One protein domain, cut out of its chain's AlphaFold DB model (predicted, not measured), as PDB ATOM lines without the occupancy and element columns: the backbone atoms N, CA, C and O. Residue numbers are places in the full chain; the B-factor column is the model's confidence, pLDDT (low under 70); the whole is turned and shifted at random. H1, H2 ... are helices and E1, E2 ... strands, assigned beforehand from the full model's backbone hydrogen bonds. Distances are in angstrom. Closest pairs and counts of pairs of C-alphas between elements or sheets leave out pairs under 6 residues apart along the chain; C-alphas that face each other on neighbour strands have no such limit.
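What this domain is: This is residues 15 to 129 of the 144 residues of a protein of Alloactinosynnema sp. L-07 (UniProt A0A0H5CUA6). Two short helices, H1 and H2, run side by side, and H2 covers one face of a small three-stranded sheet, E5, E7 and E6, at one end of the longest axis. The tip of H1 meets the hairpin E3 and E4, while a second hairpin, E1 and E2, is set off at the other end of that axis on a long link whose residues 32 to 37 stick out. The printed part has 115 residues, with two named helices and seven named strands in the order E1 E2 E3 E4 H1 H2 E5 E6 E7; the class is mixed, helices and strands, and under half of the residues are in named elements. The three-stranded sheet has the order E5, E7, E6 and is mixed; the two hairpins are antiparallel. The whole is only just loose, close to compact, with a radius of gyration of the C-alphas of 16.1 A and spans of 44 by 35 by 28 A.

Where its parts are: E1, residues 15 to 17, begins at C-alpha 15 (313.648, 359.833, 198.903) and is 6.7 A long. E2, residues 20 to 23, is 10.3 A long. E3, residues 43 to 46, and E4, residues 49 to 52, measure 10.1 A and 9.9 A. H1, residues 69 to 79, is 15.1 A long and begins at C-alpha 69 (320.880, 336.307, 208.789). H2, residues 91 to 99, is 11.7 A long. E5, residues 103 to 106, measures 9.7 A, and E6, residues 119 to 121, 6.5 A. E7, residues 124 to 128, is 13.0 A long and ends at C-alpha 128 (339.776, 346.077, 206.698).

How they stand to each other: E1 and E2 form a hairpin, with N 15 and O 22 3.0 A apart. The hairpin E3 and E4 has N 44 and O 51 at 2.9 A. The C-alphas of Ala 52 in E4 and Ala 79 in H1, the closest of these two elements, are 5.8 A apart. H1 and H2 touch, closest at the C-alphas of Ala 73 and Ala 91, 4.8 A, at a shallow tilt of 26 degrees, the same way. In both helices every O i to N i+4 pair is within hydrogen-bond range. H2 is on the sheet at a height of 10.1 A, over E7, and runs only just slantwise to the strands, at 31 degrees to E7 on the local plane. E5 and E7 are parallel, with N 104 and O 125 at 2.8 A; E6 and E7 form a hairpin, with N 121 and O 124 at 2.9 A. H1 is not on this sheet.

The domain as a whole: The C-alphas of Val 26 and Gly 122, the two farthest apart, are 46.4 A from each other. The printed part has no cut. The links E2 to E3, E4 to H1, H1 to H2 and E5 to E6 are long. The mean pLDDT of the printed part is 83.8; residues 82 to 89 and 108 to 116 are under 70.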
ATOM      1  N   THR A  15     313.619 359.699 200.365       86.12
ATOM      2  CA  THR A  15     313.648 359.833 198.903       86.12
ATOM      3  C   THR A  15     314.057 361.243 198.509       86.12
ATOM      4  O   THR A  15     313.621 362.200 199.143       86.12
ATOM      5  N   SER A  16     314.850 361.382 197.445       86.19
ATOM      6  CA  SER A  16     315.162 362.687 196.853       86.19
ATOM      7  C   SER A  16     314.457 362.843 195.514       86.19
ATOM      8  O   SER A  16     314.510 361.945 194.674       86.19
ATOM      9  N   SER A  17     313.819 363.992 195.304       80.69
ATOM     10  CA  SER A  17     313.267 364.391 194.013       80.69
ATOM     11  C   SER A  17     313.491 365.882 193.803       80.69
ATOM     12  O   SER A  17     313.160 366.689 194.668       80.69
ATOM     13  N   ARG A  18     314.073 366.255 192.656       83.81
ATOM     14  CA  ARG A  18     314.372 367.656 192.286       83.81
ATOM     15  C   ARG A  18     315.109 368.451 193.381       83.81
ATOM     16  O   ARG A  18     314.851 369.633 193.567       83.81
ATOM     17  N   GLY A  19     316.016 367.800 194.113       82.62
ATOM     18  CA  GLY A  19     316.799 368.428 195.183       82.62
ATOM     19  C   GLY A  19     316.083 368.553 196.532       82.62
ATOM     20  O   GLY A  19     316.703 369.004 197.488       82.62
ATOM     21  N   LEU A  20     314.824 368.116 196.640       87.25
ATOM     22  CA  LEU A  20     314.092 368.055 197.901       87.25
ATOM     23  C   LEU A  20     314.140 366.639 198.473       87.25
ATOM     24  O   LEU A  20     313.852 365.666 197.768       87.25
ATOM     25  N   TRP A  21     314.480 366.532 199.753       90.75
ATOM     26  CA  TRP A  21     314.409 365.282 200.498       90.75
ATOM     27  C   TRP A  21     313.064 365.159 201.200       90.75
ATOM     28  O   TRP A  21     312.562 366.123 201.778       90.75
ATOM     29  N   THR A  22     312.480 363.964 201.142       92.31
ATOM     30  CA  THR A  22     311.216 363.660 201.811       92.31
ATOM     31  C   THR A  22     311.262 362.330 202.546       92.31
ATOM     32  O   THR A  22     311.864 361.374 202.052       92.31
ATOM     33  N   THR A  23     310.541 362.243 203.662       92.06
ATOM     34  CA  THR A  23     310.191 360.996 204.357       92.06
ATOM     35  C   THR A  23     308.676 360.880 204.417       92.06
ATOM     36  O   THR A  23     307.985 361.827 204.780       92.06
ATOM     37  N   ALA A  24     308.131 359.744 203.973       88.31
ATOM     38  CA  ALA A  24     306.678 359.550 203.858       88.31
ATOM     39  C   ALA A  24     305.945 360.692 203.103       88.31
ATOM     40  O   ALA A  24     304.805 361.025 203.412       88.31
ATOM     41  N   GLY A  25     306.609 361.308 202.115       89.44
ATOM     42  CA  GLY A  25     306.075 362.429 201.329       89.44
ATOM     43  C   GLY A  25     306.190 363.810 201.988       89.44
ATOM     44  O   GLY A  25     305.826 364.803 201.364       89.44
ATOM     45  N   VAL A  26     306.722 363.896 203.208       91.06
ATOM     46  CA  VAL A  26     306.912 365.152 203.942       91.06
ATOM     47  C   VAL A  26     308.340 365.663 203.732       91.06
ATOM     48  O   VAL A  26     309.271 364.868 203.878       91.06
ATOM     49  N   PRO A  27     308.546 366.952 203.395       92.81
ATOM     50  CA  PRO A  27     309.874 367.559 203.339       92.81
ATOM     51  C   PRO A  27     310.655 367.355 204.639       92.81
ATOM     52  O   PRO A  27     310.128 367.590 205.724       92.81
ATOM     53  N   THR A  28     311.911 366.934 204.529       92.56
ATOM     54  CA  THR A  28     312.794 366.693 205.675       92.56
ATOM     55  C   THR A  28     314.233 367.018 205.316       92.56
ATOM     56  O   THR A  28     314.620 366.960 204.147       92.56
ATOM     57  N   ASP A  29     315.047 367.278 206.332       90.50
ATOM     58  CA  ASP A  29     316.489 367.367 206.160       90.50
ATOM     59  C   ASP A  29     317.085 365.991 205.858       90.50
ATOM     60  O   ASP A  29     316.606 364.959 206.337       90.50
ATOM     61  N   TRP A  30     318.139 365.981 205.041       89.31
ATOM     62  CA  TRP A  30     318.918 364.781 204.751       89.31
ATOM     63  C   TRP A  30     319.857 364.482 205.925       89.31
ATOM     64  O   TRP A  30     320.762 365.277 206.178       89.31
ATOM     65  N   PRO A  31     319.696 363.345 206.626       88.38
ATOM     66  CA  PRO A  31     320.508 363.039 207.801       88.38
ATOM     67  C   PRO A  31     321.831 362.342 207.447       88.38
ATOM     68  O   PRO A  31     322.637 362.062 208.330       88.38
ATOM     69  N   GLY A  32     322.041 362.001 206.172       87.06
ATOM     70  CA  GLY A  32     323.257 361.348 205.709       87.06
ATOM     71  C   GLY A  32     324.371 362.337 205.344       87.06
ATOM     72  O   GLY A  32     324.169 363.553 205.310       87.06
ATOM     73  N   PRO A  33     325.564 361.829 205.000       88.56
ATOM     74  CA  PRO A  33     326.671 362.668 204.562       88.56
ATOM     75  C   PRO A  33     326.292 363.481 203.315       88.56
ATOM     76  O   PRO A  33     325.801 362.944 202.317       88.56
ATOM     77  N   THR A  34     326.513 364.796 203.380       87.94
ATOM     78  CA  THR A  34     326.205 365.721 202.278       87.94
ATOM     79  C   THR A  34     327.063 365.393 201.057       87.94
ATOM     80  O   THR A  34     328.257 365.134 201.179       87.94
ATOM     81  N   GLY A  35     326.452 365.378 199.871       86.06
ATOM     82  CA  GLY A  35     327.133 365.072 198.607       86.06
ATOM     83  C   GLY A  35     327.460 363.590 198.388       86.06
ATOM     84  O   GLY A  35     327.921 363.216 197.312       86.06
ATOM     85  N   ALA A  36     327.201 362.717 199.366       87.88
ATOM     86  CA  ALA A  36     327.453 361.292 199.230       87.88
ATOM     87  C   ALA A  36     326.223 360.544 198.693       87.88
ATOM     88  O   ALA A  36     325.098 360.720 199.153       87.88
ATOM     89  N   VAL A  37     326.456 359.635 197.746       88.38
ATOM     90  CA  VAL A  37     325.423 358.724 197.232       88.38
ATOM     91  C   VAL A  37     325.321 357.491 198.133       88.38
ATOM     92  O   VAL A  37     326.320 356.788 198.315       88.38
ATOM     93  N   ASN A  38     324.126 357.224 198.672       91.12
ATOM     94  CA  ASN A  38     323.825 355.994 199.410       91.12
ATOM     95  C   ASN A  38     323.723 354.812 198.433       91.12
ATOM     96  O   ASN A  38     322.854 354.800 197.556       91.12
ATOM     97  N   VAL A  39     324.600 353.823 198.602       92.31
ATOM     98  CA  VAL A  39     324.651 352.603 197.780       92.31
ATOM     99  C   VAL A  39     324.217 351.349 198.541       92.31
ATOM    100  O   VAL A  39     324.420 350.239 198.062       92.31
ATOM    101  N   ASP A  40     323.602 351.491 199.714       93.19
ATOM    102  CA  ASP A  40     323.090 350.353 200.472       93.19
ATOM    103  C   ASP A  40     322.054 349.553 199.677       93.19
ATOM    104  O   ASP A  40     321.093 350.107 199.137       93.19
ATOM    105  N   CYS A  41     322.269 348.239 199.591       91.69
ATOM    106  CA  CYS A  41     321.486 347.310 198.776       91.69
ATOM    107  C   CYS A  41     321.412 347.687 197.286       91.69
ATOM    108  O   CYS A  41     320.469 347.283 196.602       91.69
ATOM    109  N   ARG A  42     322.376 348.463 196.780       89.00
ATOM    110  CA  ARG A  42     322.386 349.012 195.419       89.00
ATOM    111  C   ARG A  42     323.766 348.884 194.783       89.00
ATOM    112  O   ARG A  42     324.775 348.702 195.462       89.00
ATOM    113  N   VAL A  43     323.778 349.012 193.459       89.81
ATOM    114  CA  VAL A  43     324.988 349.145 192.646       89.81
ATOM    115  C   VAL A  43     324.992 350.537 192.026       89.81
ATOM    116  O   VAL A  43     323.948 351.007 191.575       89.81
ATOM    117  N   ALA A  44     326.149 351.185 192.001       89.25
ATOM    118  CA  ALA A  44     326.353 352.450 191.316       89.25
ATOM    119  C   ALA A  44     327.681 352.439 190.551       89.25
ATOM    120  O   ALA A  44     328.663 351.858 191.012       89.25
ATOM    121  N   ASP A  45     327.690 353.092 189.393       90.12
ATOM    122  CA  ASP A  45     328.883 353.290 188.574       90.12
ATOM    123  C   ASP A  45     329.425 354.714 188.807       90.12
ATOM    124  O   ASP A  45     328.660 355.680 188.807       90.12
ATOM    125  N   VAL A  46     330.733 354.848 189.042       87.81
ATOM    126  CA  VAL A  46     331.437 356.130 189.232       87.81
ATOM    127  C   VAL A  46     332.847 356.027 188.679       87.81
ATOM    128  O   VAL A  46     333.568 355.103 189.032       87.81
ATOM    129  N   ASP A  47     333.238 356.945 187.798       87.00
ATOM    130  CA  ASP A  47     334.600 357.028 187.245       87.00
ATOM    131  C   ASP A  47     335.154 355.681 186.725       87.00
ATOM    132  O   ASP A  47     336.313 355.330 186.933       87.00
ATOM    133  N   GLY A  48     334.298 354.883 186.074       86.25
ATOM    134  CA  GLY A  48     334.646 353.551 185.555       86.25
ATOM    135  C   GLY A  48     334.666 352.424 186.600       86.25
ATOM    136  O   GLY A  48     334.867 351.264 186.243       86.25
ATOM    137  N   LEU A  49     334.415 352.729 187.875       88.25
ATOM    138  CA  LEU A  49     334.272 351.761 188.959       88.25
ATOM    139  C   LEU A  49     332.805 351.388 189.167       88.25
ATOM    140  O   LEU A  49     331.946 352.254 189.320       88.25
ATOM    141  N   ARG A  50     332.537 350.085 189.271       90.25
ATOM    142  CA  ARG A  50     331.239 349.553 189.692       90.25
ATOM    143  C   ARG A  50     331.272 349.204 191.174       90.25
ATOM    144  O   ARG A  50     332.005 348.306 191.585       90.25
ATOM    145  N   ILE A  51     330.453 349.885 191.968       91.56
ATOM    146  CA  ILE A  51     330.446 349.786 193.429       91.56
ATOM    147  C   ILE A  51     329.106 349.221 193.897       91.56
ATOM    148  O   ILE A  51     328.056 349.789 193.610       91.56
ATOM    149  N   ALA A  52     329.146 348.114 194.643       92.88
ATOM    150  CA  ALA A  52     327.987 347.533 195.321       92.88
ATOM    151  C   ALA A  52     328.078 347.776 196.832       92.88
ATOM    152  O   ALA A  52     329.132 347.543 197.428       92.88
ATOM    153  N   GLY A  53     326.983 348.218 197.455       92.88
ATOM    154  CA  GLY A  53     326.935 348.503 198.889       92.88
ATOM    155  C   GLY A  53     326.051 347.544 199.685       92.88
ATOM    156  O   GLY A  53     324.947 347.187 199.272       92.88
ATOM    157  N   LEU A  54     326.524 347.163 200.873       93.94
ATOM    158  CA  LEU A  54     325.740 346.475 201.897       93.94
ATOM    159  C   LEU A  54     326.126 347.016 203.283       93.94
ATOM    160  O   LEU A  54     327.219 346.741 203.769       93.94
ATOM    161  N   GLY A  55     325.241 347.809 203.885       92.88
ATOM    162  CA  GLY A  55     325.408 348.413 205.209       92.88
ATOM    163  C   GLY A  55     324.930 347.537 206.367       92.88
ATOM    164  O   GLY A  55     324.319 346.492 206.133       92.88
ATOM    165  N   GLY A  56     325.211 348.038 207.581       91.62
ATOM    166  CA  GLY A  56     324.923 347.547 208.944       91.62
ATOM    167  C   GLY A  56     325.473 346.167 209.337       91.62
ATOM    168  O   GLY A  56     326.533 345.767 208.859       91.62
ATOM    169  N   SER A  57     324.809 345.459 210.264       89.94
ATOM    170  CA  SER A  57     325.365 344.252 210.902       89.94
ATOM    171  C   SER A  57     324.349 343.133 211.159       89.94
ATOM    172  O   SER A  57     323.136 343.290 210.996       89.94
ATOM    173  N   ILE A  58     324.861 341.975 211.592       88.19
ATOM    174  CA  ILE A  58     324.016 340.914 212.150       88.19
ATOM    175  C   ILE A  58     323.293 341.424 213.402       88.19
ATOM    176  O   ILE A  58     323.766 342.342 214.076       88.19
ATOM    177  N   HIS A  59     322.156 340.816 213.718       89.00
ATOM    178  CA  HIS A  59     321.380 341.143 214.907       89.00
ATOM    179  C   HIS A  59     322.081 340.684 216.188       89.00
ATOM    180  O   HIS A  59     322.391 339.503 216.326       89.00
ATOM    181  N   TYR A  60     322.272 341.599 217.142       84.88
ATOM    182  CA  TYR A  60     322.800 341.277 218.473       84.88
ATOM    183  C   TYR A  60     322.162 342.072 219.622       84.88
ATOM    184  O   TYR A  60     322.175 341.592 220.751       84.88
ATOM    185  N   ASN A  61     321.587 343.254 219.372       87.31
ATOM    186  CA  ASN A  61     320.889 344.036 220.405       87.31
ATOM    187  C   ASN A  61     319.672 344.832 219.895       87.31
ATOM    188  O   ASN A  61     319.128 345.644 220.638       87.31
ATOM    189  N   GLY A  62     319.247 344.619 218.646       83.00
ATOM    190  CA  GLY A  62     318.061 345.267 218.085       83.00
ATOM    191  C   GLY A  62     318.266 346.709 217.616       83.00
ATOM    192  O   GLY A  62     317.285 347.432 217.472       83.00
ATOM    193  N   GLY A  63     319.510 347.135 217.370       87.12
ATOM    194  CA  GLY A  63     319.802 348.436 216.757       87.12
ATOM    195  C   GLY A  63     319.141 348.636 215.375       87.12
ATOM    196  O   GLY A  63     318.746 347.661 214.729       87.12
ATOM    197  N   PRO A  64     319.042 349.890 214.892       87.81
ATOM    198  CA  PRO A  64     318.261 350.254 213.699       87.81
ATOM    199  C   PRO A  64     318.757 349.589 212.408       87.81
ATOM    200  O   PRO A  64     317.959 349.224 211.550       87.81
ATOM    201  N   ASN A  65     320.066 349.349 212.301       92.06
ATOM    202  CA  ASN A  65     320.712 348.692 211.161       92.06
ATOM    203  C   ASN A  65     321.139 347.234 211.502       92.06
ATOM    204  O   ASN A  65     322.169 346.716 211.067       92.06
ATOM    205  N   GLN A  66     320.291 346.623 212.339       92.62
ATOM    206  CA  GLN A  66     320.086 345.245 212.807       92.62
ATOM    207  C   GLN A  66     319.374 344.248 211.899       92.62
ATOM    208  O   GLN A  66     318.146 344.303 211.843       92.62
ATOM    209  N   TRP A  67     320.040 343.244 211.312       91.44
ATOM    210  CA  TRP A  67     319.312 342.207 210.559       91.44
ATOM    211  C   TRP A  67     319.620 340.779 210.991       91.44
ATOM    212  O   TRP A  67     320.765 340.387 211.204       91.44
ATOM    213  N   ALA A  68     318.571 339.955 211.058       90.88
ATOM    214  CA  ALA A  68     318.735 338.510 211.114       90.88
ATOM    215  C   ALA A  68     319.427 338.014 209.835       90.88
ATOM    216  O   ALA A  68     319.252 338.597 208.763       90.88
ATOM    217  N   GLU A  69     320.116 336.877 209.911       88.81
ATOM    218  CA  GLU A  69     320.880 336.307 208.789       88.81
ATOM    219  C   GLU A  69     320.064 336.244 207.483       88.81
ATOM    220  O   GLU A  69     320.493 336.694 206.422       88.81
ATOM    221  N   ARG A  70     318.804 335.793 207.575       88.00
ATOM    222  CA  ARG A  70     317.876 335.725 206.432       88.00
ATOM    223  C   ARG A  70     317.554 337.089 205.812       88.00
ATOM    224  O   ARG A  70     317.287 337.166 204.617       88.00
ATOM    225  N   GLN A  71     317.491 338.145 206.620       90.81
ATOM    226  CA  GLN A  71     317.228 339.508 206.160       90.81
ATOM    227  C   GLN A  71     318.489 340.074 205.505       90.81
ATOM    228  O   GLN A  71     318.403 340.609 204.402       90.81
ATOM    229  N   MET A  72     319.658 339.854 206.114       91.50
ATOM    230  CA  MET A  72     320.942 340.262 205.547       91.50
ATOM    231  C   MET A  72     321.222 339.575 204.200       91.50
ATOM    232  O   MET A  72     321.605 340.230 203.235       91.50
ATOM    233  N   ALA A  73     320.934 338.277 204.068       87.50
ATOM    234  CA  ALA A  73     321.080 337.558 202.798       87.50
ATOM    235  C   ALA A  73     320.174 338.121 201.680       87.50
ATOM    236  O   ALA A  73     320.576 338.199 200.514       87.50
ATOM    237  N   ARG A  74     318.951 338.563 202.015       87.25
ATOM    238  CA  ARG A  74     318.039 339.230 201.062       87.25
ATOM    239  C   ARG A  74     318.559 340.607 200.647       87.25
ATOM    240  O   ARG A  74     318.512 340.943 199.463       87.25
ATOM    241  N   ARG A  75     319.089 341.378 201.600       91.56
ATOM    242  CA  ARG A  75     319.766 342.659 201.343       91.56
ATOM    243  C   ARG A  75     320.957 342.470 200.398       91.56
ATOM    244  O   ARG A  75     321.043 343.154 199.384       91.56
ATOM    245  N   ALA A  76     321.795 341.464 200.654       89.19
ATOM    246  CA  ALA A  76     322.923 341.105 199.795       89.19
ATOM    247  C   ALA A  76     322.487 340.711 198.375       89.19
ATOM    248  O   ALA A  76     323.134 341.101 197.415       89.19
ATOM    249  N   THR A  77     321.367 339.992 198.224       86.06
ATOM    250  CA  THR A  77     320.795 339.673 196.899       86.06
ATOM    251  C   THR A  77     320.444 340.942 196.120       86.06
ATOM    252  O   THR A  77     320.741 341.049 194.937       86.06
ATOM    253  N   SER A  78     319.853 341.930 196.791       85.19
ATOM    254  CA  SER A  78     319.514 343.212 196.159       85.19
ATOM    255  C   SER A  78     320.778 343.972 195.739       85.19
ATOM    256  O   SER A  78     320.850 344.483 194.623       85.19
ATOM    257  N   ALA A  79     321.815 343.943 196.585       86.25
ATOM    258  CA  ALA A  79     323.116 344.545 196.302       86.25
ATOM    259  C   ALA A  79     323.845 343.914 195.104       86.25
ATOM    260  O   ALA A  79     324.722 344.556 194.534       86.25
ATOM    261  N   THR A  80     323.503 342.686 194.684       83.44
ATOM    262  CA  THR A  80     324.111 342.101 193.479       83.44
ATOM    263  C   THR A  80     323.459 342.564 192.179       83.44
ATOM    264  O   THR A  80     323.951 342.231 191.100       83.44
ATOM    265  N   GLY A  81     322.342 343.297 192.253       74.19
ATOM    266  CA  GLY A  81     321.530 343.643 191.086       74.19
ATOM    267  C   GLY A  81     320.908 342.421 190.398       74.19
ATOM    268  O   GLY A  81     320.357 342.544 189.306       74.19
ATOM    269  N   ARG A  82     320.995 341.227 191.007       66.44
ATOM    270  CA  ARG A  82     320.444 339.985 190.458       66.44
ATOM    271  C   ARG A  82     319.113 339.659 191.116       66.44
ATOM    272  O   ARG A  82     318.968 339.667 192.331       66.44
ATOM    273  N   THR A  83     318.142 339.281 190.293       53.72
ATOM    274  CA  THR A  83     316.794 338.891 190.732       53.72
ATOM    275  C   THR A  83     316.683 337.416 191.131       53.72
ATOM    276  O   THR A  83     315.655 336.997 191.663       53.72
ATOM    277  N   ARG A  84     317.722 336.596 190.896       56.41
ATOM    278  CA  ARG A  84     317.689 335.157 191.201       56.41
ATOM    279  C   ARG A  84     318.099 334.880 192.647       56.41
ATOM    280  O   ARG A  84     319.229 335.141 193.053       56.41
ATOM    281  N   ARG A  85     317.182 334.265 193.399       54.06
ATOM    282  CA  ARG A  85     317.490 333.627 194.681       54.06
ATOM    283  C   ARG A  85     318.379 332.411 194.431       54.06
ATOM    284  O   ARG A  85     318.002 331.504 193.700       54.06
ATOM    285  N   THR A  86     319.548 332.423 195.041       54.03
ATOM    286  CA  THR A  86     320.460 331.278 195.161       54.03
ATOM    287  C   THR A  86     320.405 330.777 196.608       54.03
ATOM    288  O   THR A  86     319.871 331.482 197.470       54.03
ATOM    289  N   GLU A  87     320.914 329.568 196.853       60.25
ATOM    290  CA  GLU A  87     321.035 328.911 198.167       60.25
ATOM    291  C   GLU A  87     321.369 329.883 199.314       60.25
ATOM    292  O   GLU A  87     322.154 330.825 199.154       60.25
ATOM    293  N   ALA A  88     320.790 329.647 200.496       62.22
ATOM    294  CA  ALA A  88     321.046 330.470 201.674       62.22
ATOM    295  C   ALA A  88     322.535 330.391 202.055       62.22
ATOM    296  O   ALA A  88     323.033 329.356 202.480       62.22
ATOM    297  N   SER A  89     323.253 331.498 201.882       67.38
ATOM    298  CA  SER A  89     324.656 331.653 202.269       67.38
ATOM    299  C   SER A  89     324.813 332.935 203.079       67.38
ATOM    300  O   SER A  89     324.059 333.885 202.824       67.38
ATOM    301  N   PRO A  90     325.799 333.005 203.993       81.75
ATOM    302  CA  PRO A  90     326.119 334.245 204.676       81.75
ATOM    303  C   PRO A  90     326.350 335.382 203.688       81.75
ATOM    304  O   PRO A  90     326.917 335.177 202.609       81.75
ATOM    305  N   ALA A  91     325.913 336.584 204.051       82.94
ATOM    306  CA  ALA A  91     325.868 337.718 203.133       82.94
ATOM    307  C   ALA A  91     327.224 338.041 202.483       82.94
ATOM    308  O   ALA A  91     327.293 338.202 201.266       82.94
ATOM    309  N   CYS A  92     328.315 338.041 203.258       80.19
ATOM    310  CA  CYS A  92     329.664 338.264 202.726       80.19
ATOM    311  C   CYS A  92     330.072 337.184 201.718       80.19
ATOM    312  O   CYS A  92     330.518 337.499 200.616       80.19
ATOM    313  N   THR A  93     329.864 335.908 202.056       82.44
ATOM    314  CA  THR A  93     330.157 334.775 201.165       82.44
ATOM    315  C   THR A  93     329.368 334.874 199.865       82.44
ATOM    316  O   THR A  93     329.900 334.599 198.790       82.44
ATOM    317  N   ARG A  94     328.104 335.303 199.947       83.12
ATOM    318  CA  ARG A  94     327.255 335.526 198.778       83.12
ATOM    319  C   ARG A  94     327.820 336.625 197.880       83.12
ATOM    320  O   ARG A  94     327.969 336.384 196.688       83.12
ATOM    321  N   LEU A  95     328.152 337.793 198.434       85.44
ATOM    322  CA  LEU A  95     328.706 338.908 197.658       85.44
ATOM    323  C   LEU A  95     330.022 338.524 196.976       85.44
ATOM    324  O   LEU A  95     330.170 338.760 195.780       85.44
ATOM    325  N   LEU A  96     330.929 337.859 197.697       87.00
ATOM    326  CA  LEU A  96     332.187 337.357 197.137       87.00
ATOM    327  C   LEU A  96     331.947 336.423 195.947       87.00
ATOM    328  O   LEU A  96     332.540 336.599 194.887       87.00
ATOM    329  N   ARG A  97     331.044 335.450 196.096       84.94
ATOM    330  CA  ARG A  97     330.748 334.469 195.042       84.94
ATOM    331  C   ARG A  97     330.030 335.074 193.844       84.94
ATOM    332  O   ARG A  97     330.306 334.700 192.708       84.94
ATOM    333  N   GLU A  98     329.071 335.958 194.093       85.75
ATOM    334  CA  GLU A  98     328.205 336.485 193.046       85.75
ATOM    335  C   GLU A  98     328.866 337.627 192.280       85.75
ATOM    336  O   GLU A  98     328.796 337.647 191.049       85.75
ATOM    337  N   LEU A  99     329.494 338.564 192.984       87.19
ATOM    338  CA  LEU A  99     330.082 339.745 192.365       87.19
ATOM    339  C   LEU A  99     331.540 339.541 191.969       87.19
ATOM    340  O   LEU A  99     331.971 340.193 191.024       87.19
ATOM    341  N   ARG A 100     332.274 338.652 192.658       88.75
ATOM    342  CA  ARG A 100     333.730 338.475 192.500       88.75
ATOM    343  C   ARG A 100     334.454 339.826 192.384       88.75
ATOM    344  O   ARG A 100     335.104 340.091 191.374       88.75
ATOM    345  N   PRO A 101     334.272 340.732 193.363       90.00
ATOM    346  CA  PRO A 101     334.795 342.083 193.243       90.00
ATOM    347  C   PRO A 101     336.325 342.059 193.307       90.00
ATOM    348  O   PRO A 101     336.902 341.251 194.029       90.00
ATOM    349  N   THR A 102     337.003 342.971 192.617       90.81
ATOM    350  CA  THR A 102     338.467 343.108 192.735       90.81
ATOM    351  C   THR A 102     338.878 343.464 194.168       90.81
ATOM    352  O   THR A 102     339.880 342.971 194.687       90.81
ATOM    353  N   VAL A 103     338.070 344.293 194.835       91.94
ATOM    354  CA  VAL A 103     338.274 344.730 196.216       91.94
ATOM    355  C   VAL A 103     336.951 344.662 196.977       91.94
ATOM    356  O   VAL A 103     335.921 345.108 196.480       91.94
ATOM    357  N   MET A 104     336.987 344.137 198.200       92.69
ATOM    358  CA  MET A 104     335.882 344.138 199.154       92.69
ATOM    359  C   MET A 104     336.330 344.836 200.446       92.69
ATOM    360  O   MET A 104     336.886 344.187 201.338       92.69
ATOM    361  N   PRO A 105     336.114 346.157 200.561       91.56
ATOM    362  CA  PRO A 105     336.316 346.870 201.809       91.56
ATOM    363  C   PRO A 105     335.266 346.430 202.828       91.56
ATOM    364  O   PRO A 105     334.088 346.286 202.498       91.56
ATOM    365  N   HIS A 106     335.676 346.245 204.076       88.81
ATOM    366  CA  HIS A 106     334.755 346.047 205.186       88.81
ATOM    367  C   HIS A 106     335.215 346.834 206.414       88.81
ATOM    368  O   HIS A 106     336.389 347.182 206.558       88.81
ATOM    369  N   GLY A 107     334.266 347.118 207.301       75.44
ATOM    370  CA  GLY A 107     334.530 347.695 208.617       75.44
ATOM    371  C   GLY A 107     334.097 346.751 209.739       75.44
ATOM    372  O   GLY A 107     333.707 345.609 209.491       75.44
ATOM    373  N   HIS A 108     334.113 347.261 210.973       67.06
ATOM    374  CA  HIS A 108     333.351 346.724 212.111       67.06
ATOM    375  C   HIS A 108     333.852 345.429 212.789       67.06
ATOM    376  O   HIS A 108     333.160 344.907 213.659       67.06
ATOM    377  N   ILE A 109     335.046 344.912 212.474       56.50
ATOM    378  CA  ILE A 109     335.603 343.735 213.170       56.50
ATOM    379  C   ILE A 109     336.936 344.091 213.846       56.50
ATOM    380  O   ILE A 109     337.973 344.156 213.189       56.50
ATOM    381  N   HIS A 110     336.887 344.270 215.170       51.75
ATOM    382  CA  HIS A 110     338.036 344.234 216.083       51.75
ATOM    383  C   HIS A 110     337.748 343.240 217.213       51.75
ATOM    384  O   HIS A 110     337.205 343.626 218.250       51.75
ATOM    385  N   PRO A 111     338.101 341.958 217.066       49.62
ATOM    386  CA  PRO A 111     338.183 341.079 218.211       49.62
ATOM    387  C   PRO A 111     339.434 341.523 218.982       49.62
ATOM    388  O   PRO A 111     340.550 341.299 218.529       49.62
ATOM    389  N   HIS A 112     339.254 342.191 220.122       53.22
ATOM    390  CA  HIS A 112     340.323 342.452 221.103       53.22
ATOM    391  C   HIS A 112     341.413 343.473 220.718       53.22
ATOM    392  O   HIS A 112     342.486 343.459 221.308       53.22
ATOM    393  N   GLY A 113     341.143 344.393 219.784       55.19
ATOM    394  CA  GLY A 113     342.066 345.496 219.467       55.19
ATOM    395  C   GLY A 113     343.240 345.125 218.555       55.19
ATOM    396  O   GLY A 113     344.022 345.999 218.191       55.19
ATOM    397  N   GLU A 114     343.327 343.867 218.122       56.06
ATOM    398  CA  GLU A 114     344.330 343.432 217.154       56.06
ATOM    399  C   GLU A 114     343.930 343.840 215.721       56.06
ATOM    400  O   GLU A 114     342.753 343.719 215.338       56.06
ATOM    401  N   PRO A 115     344.875 344.318 214.894       61.38
ATOM    402  CA  PRO A 115     344.635 344.538 213.477       61.38
ATOM    403  C   PRO A 115     344.297 343.210 212.792       61.38
ATOM    404  O   PRO A 115     345.102 342.280 212.773       61.38
ATOM    405  N   VAL A 116     343.115 343.115 212.181       68.44
ATOM    406  CA  VAL A 116     342.813 341.989 211.288       68.44
ATOM    407  C   VAL A 116     343.508 342.259 209.951       68.44
ATOM    408  O   VAL A 116     343.164 343.259 209.312       68.44
ATOM    409  N   PRO A 117     344.464 341.415 209.517       76.12
ATOM    410  CA  PRO A 117     345.179 341.635 208.268       76.12
ATOM    411  C   PRO A 117     344.242 341.481 207.070       76.12
ATOM    412  O   PRO A 117     343.274 340.712 207.115       76.12
ATOM    413  N   ASP A 118     344.579 342.183 205.988       86.19
ATOM    414  CA  ASP A 118     343.942 342.008 204.684       86.19
ATOM    415  C   ASP A 118     344.036 340.547 204.235       86.19
ATOM    416  O   ASP A 118     344.993 339.830 204.541       86.19
ATOM    417  N   ARG A 119     343.035 340.098 203.481       88.31
ATOM    418  CA  ARG A 119     342.942 338.714 203.007       88.31
ATOM    419  C   ARG A 119     342.673 338.684 201.516       88.31
ATOM    420  O   ARG A 119     342.067 339.596 200.964       88.31
ATOM    421  N   VAL A 120     343.081 337.602 200.868       89.62
ATOM    422  CA  VAL A 120     342.723 337.323 199.476       89.62
ATOM    423  C   VAL A 120     341.799 336.114 199.462       89.62
ATOM    424  O   VAL A 120     342.120 335.080 200.048       89.62
ATOM    425  N   VAL A 121     340.639 336.250 198.824       88.94
ATOM    426  CA  VAL A 121     339.670 335.165 198.639       88.94
ATOM    427  C   VAL A 121     339.427 335.014 197.144       88.94
ATOM    428  O   VAL A 121     338.741 335.834 196.539       88.94
ATOM    429  N   GLY A 122     340.011 333.978 196.540       87.94
ATOM    430  CA  GLY A 122     340.041 333.844 195.083       87.94
ATOM    431  C   GLY A 122     340.822 334.998 194.450       87.94
ATOM    432  O   GLY A 122     342.002 335.173 194.729       87.94
ATOM    433  N   ASP A 123     340.144 335.783 193.622       88.44
ATOM    434  CA  ASP A 123     340.631 336.997 192.961       88.44
ATOM    435  C   ASP A 123     340.241 338.299 193.689       88.44
ATOM    436  O   ASP A 123     340.610 339.391 193.257       88.44
ATOM    437  N   THR A 124     339.532 338.201 194.818       91.69
ATOM    438  CA  THR A 124     339.094 339.354 195.610       91.69
ATOM    439  C   THR A 124     340.071 339.689 196.732       91.69
ATOM    440  O   THR A 124     340.374 338.844 197.578       91.69
ATOM    441  N   ARG A 125     340.477 340.961 196.827       92.31
ATOM    442  CA  ARG A 125     341.163 341.515 198.006       92.31
ATOM    443  C   ARG A 125     340.144 341.990 199.043       92.31
ATOM    444  O   ARG A 125     339.443 342.970 198.814       92.31
ATOM    445  N   VAL A 126     340.069 341.323 200.187       91.44
ATOM    446  CA  VAL A 126     339.236 341.707 201.335       91.44
ATOM    447  C   VAL A 126     340.064 342.592 202.265       91.44
ATOM    448  O   VAL A 126     341.097 342.155 202.770       91.44
ATOM    449  N   ILE A 127     339.625 343.835 202.463       90.75
ATOM    450  CA  ILE A 127     340.414 344.876 203.135       90.75
ATOM    451  C   ILE A 127     339.660 345.412 204.348       90.75
ATOM    452  O   ILE A 127     338.519 345.861 204.218       90.75
ATOM    453  N   ASN A 128     340.318 345.431 205.507       88.31
ATOM    454  CA  ASN A 128     339.776 346.077 206.698       88.31
ATOM    455  C   ASN A 128     340.038 347.592 206.639       88.31
ATOM    456  O   ASN A 128     341.160 348.033 206.395       88.31
ATOM    457  N   THR A 129     338.997 348.390 206.858       87.38
ATOM    458  CA  THR A 129     339.022 349.854 206.709       87.38
ATOM    459  C   THR A 129     338.718 350.617 207.998       87.38
ATOM    460  O   THR A 129     338.406 351.804 207.937       87.38
TER     461      THR A 129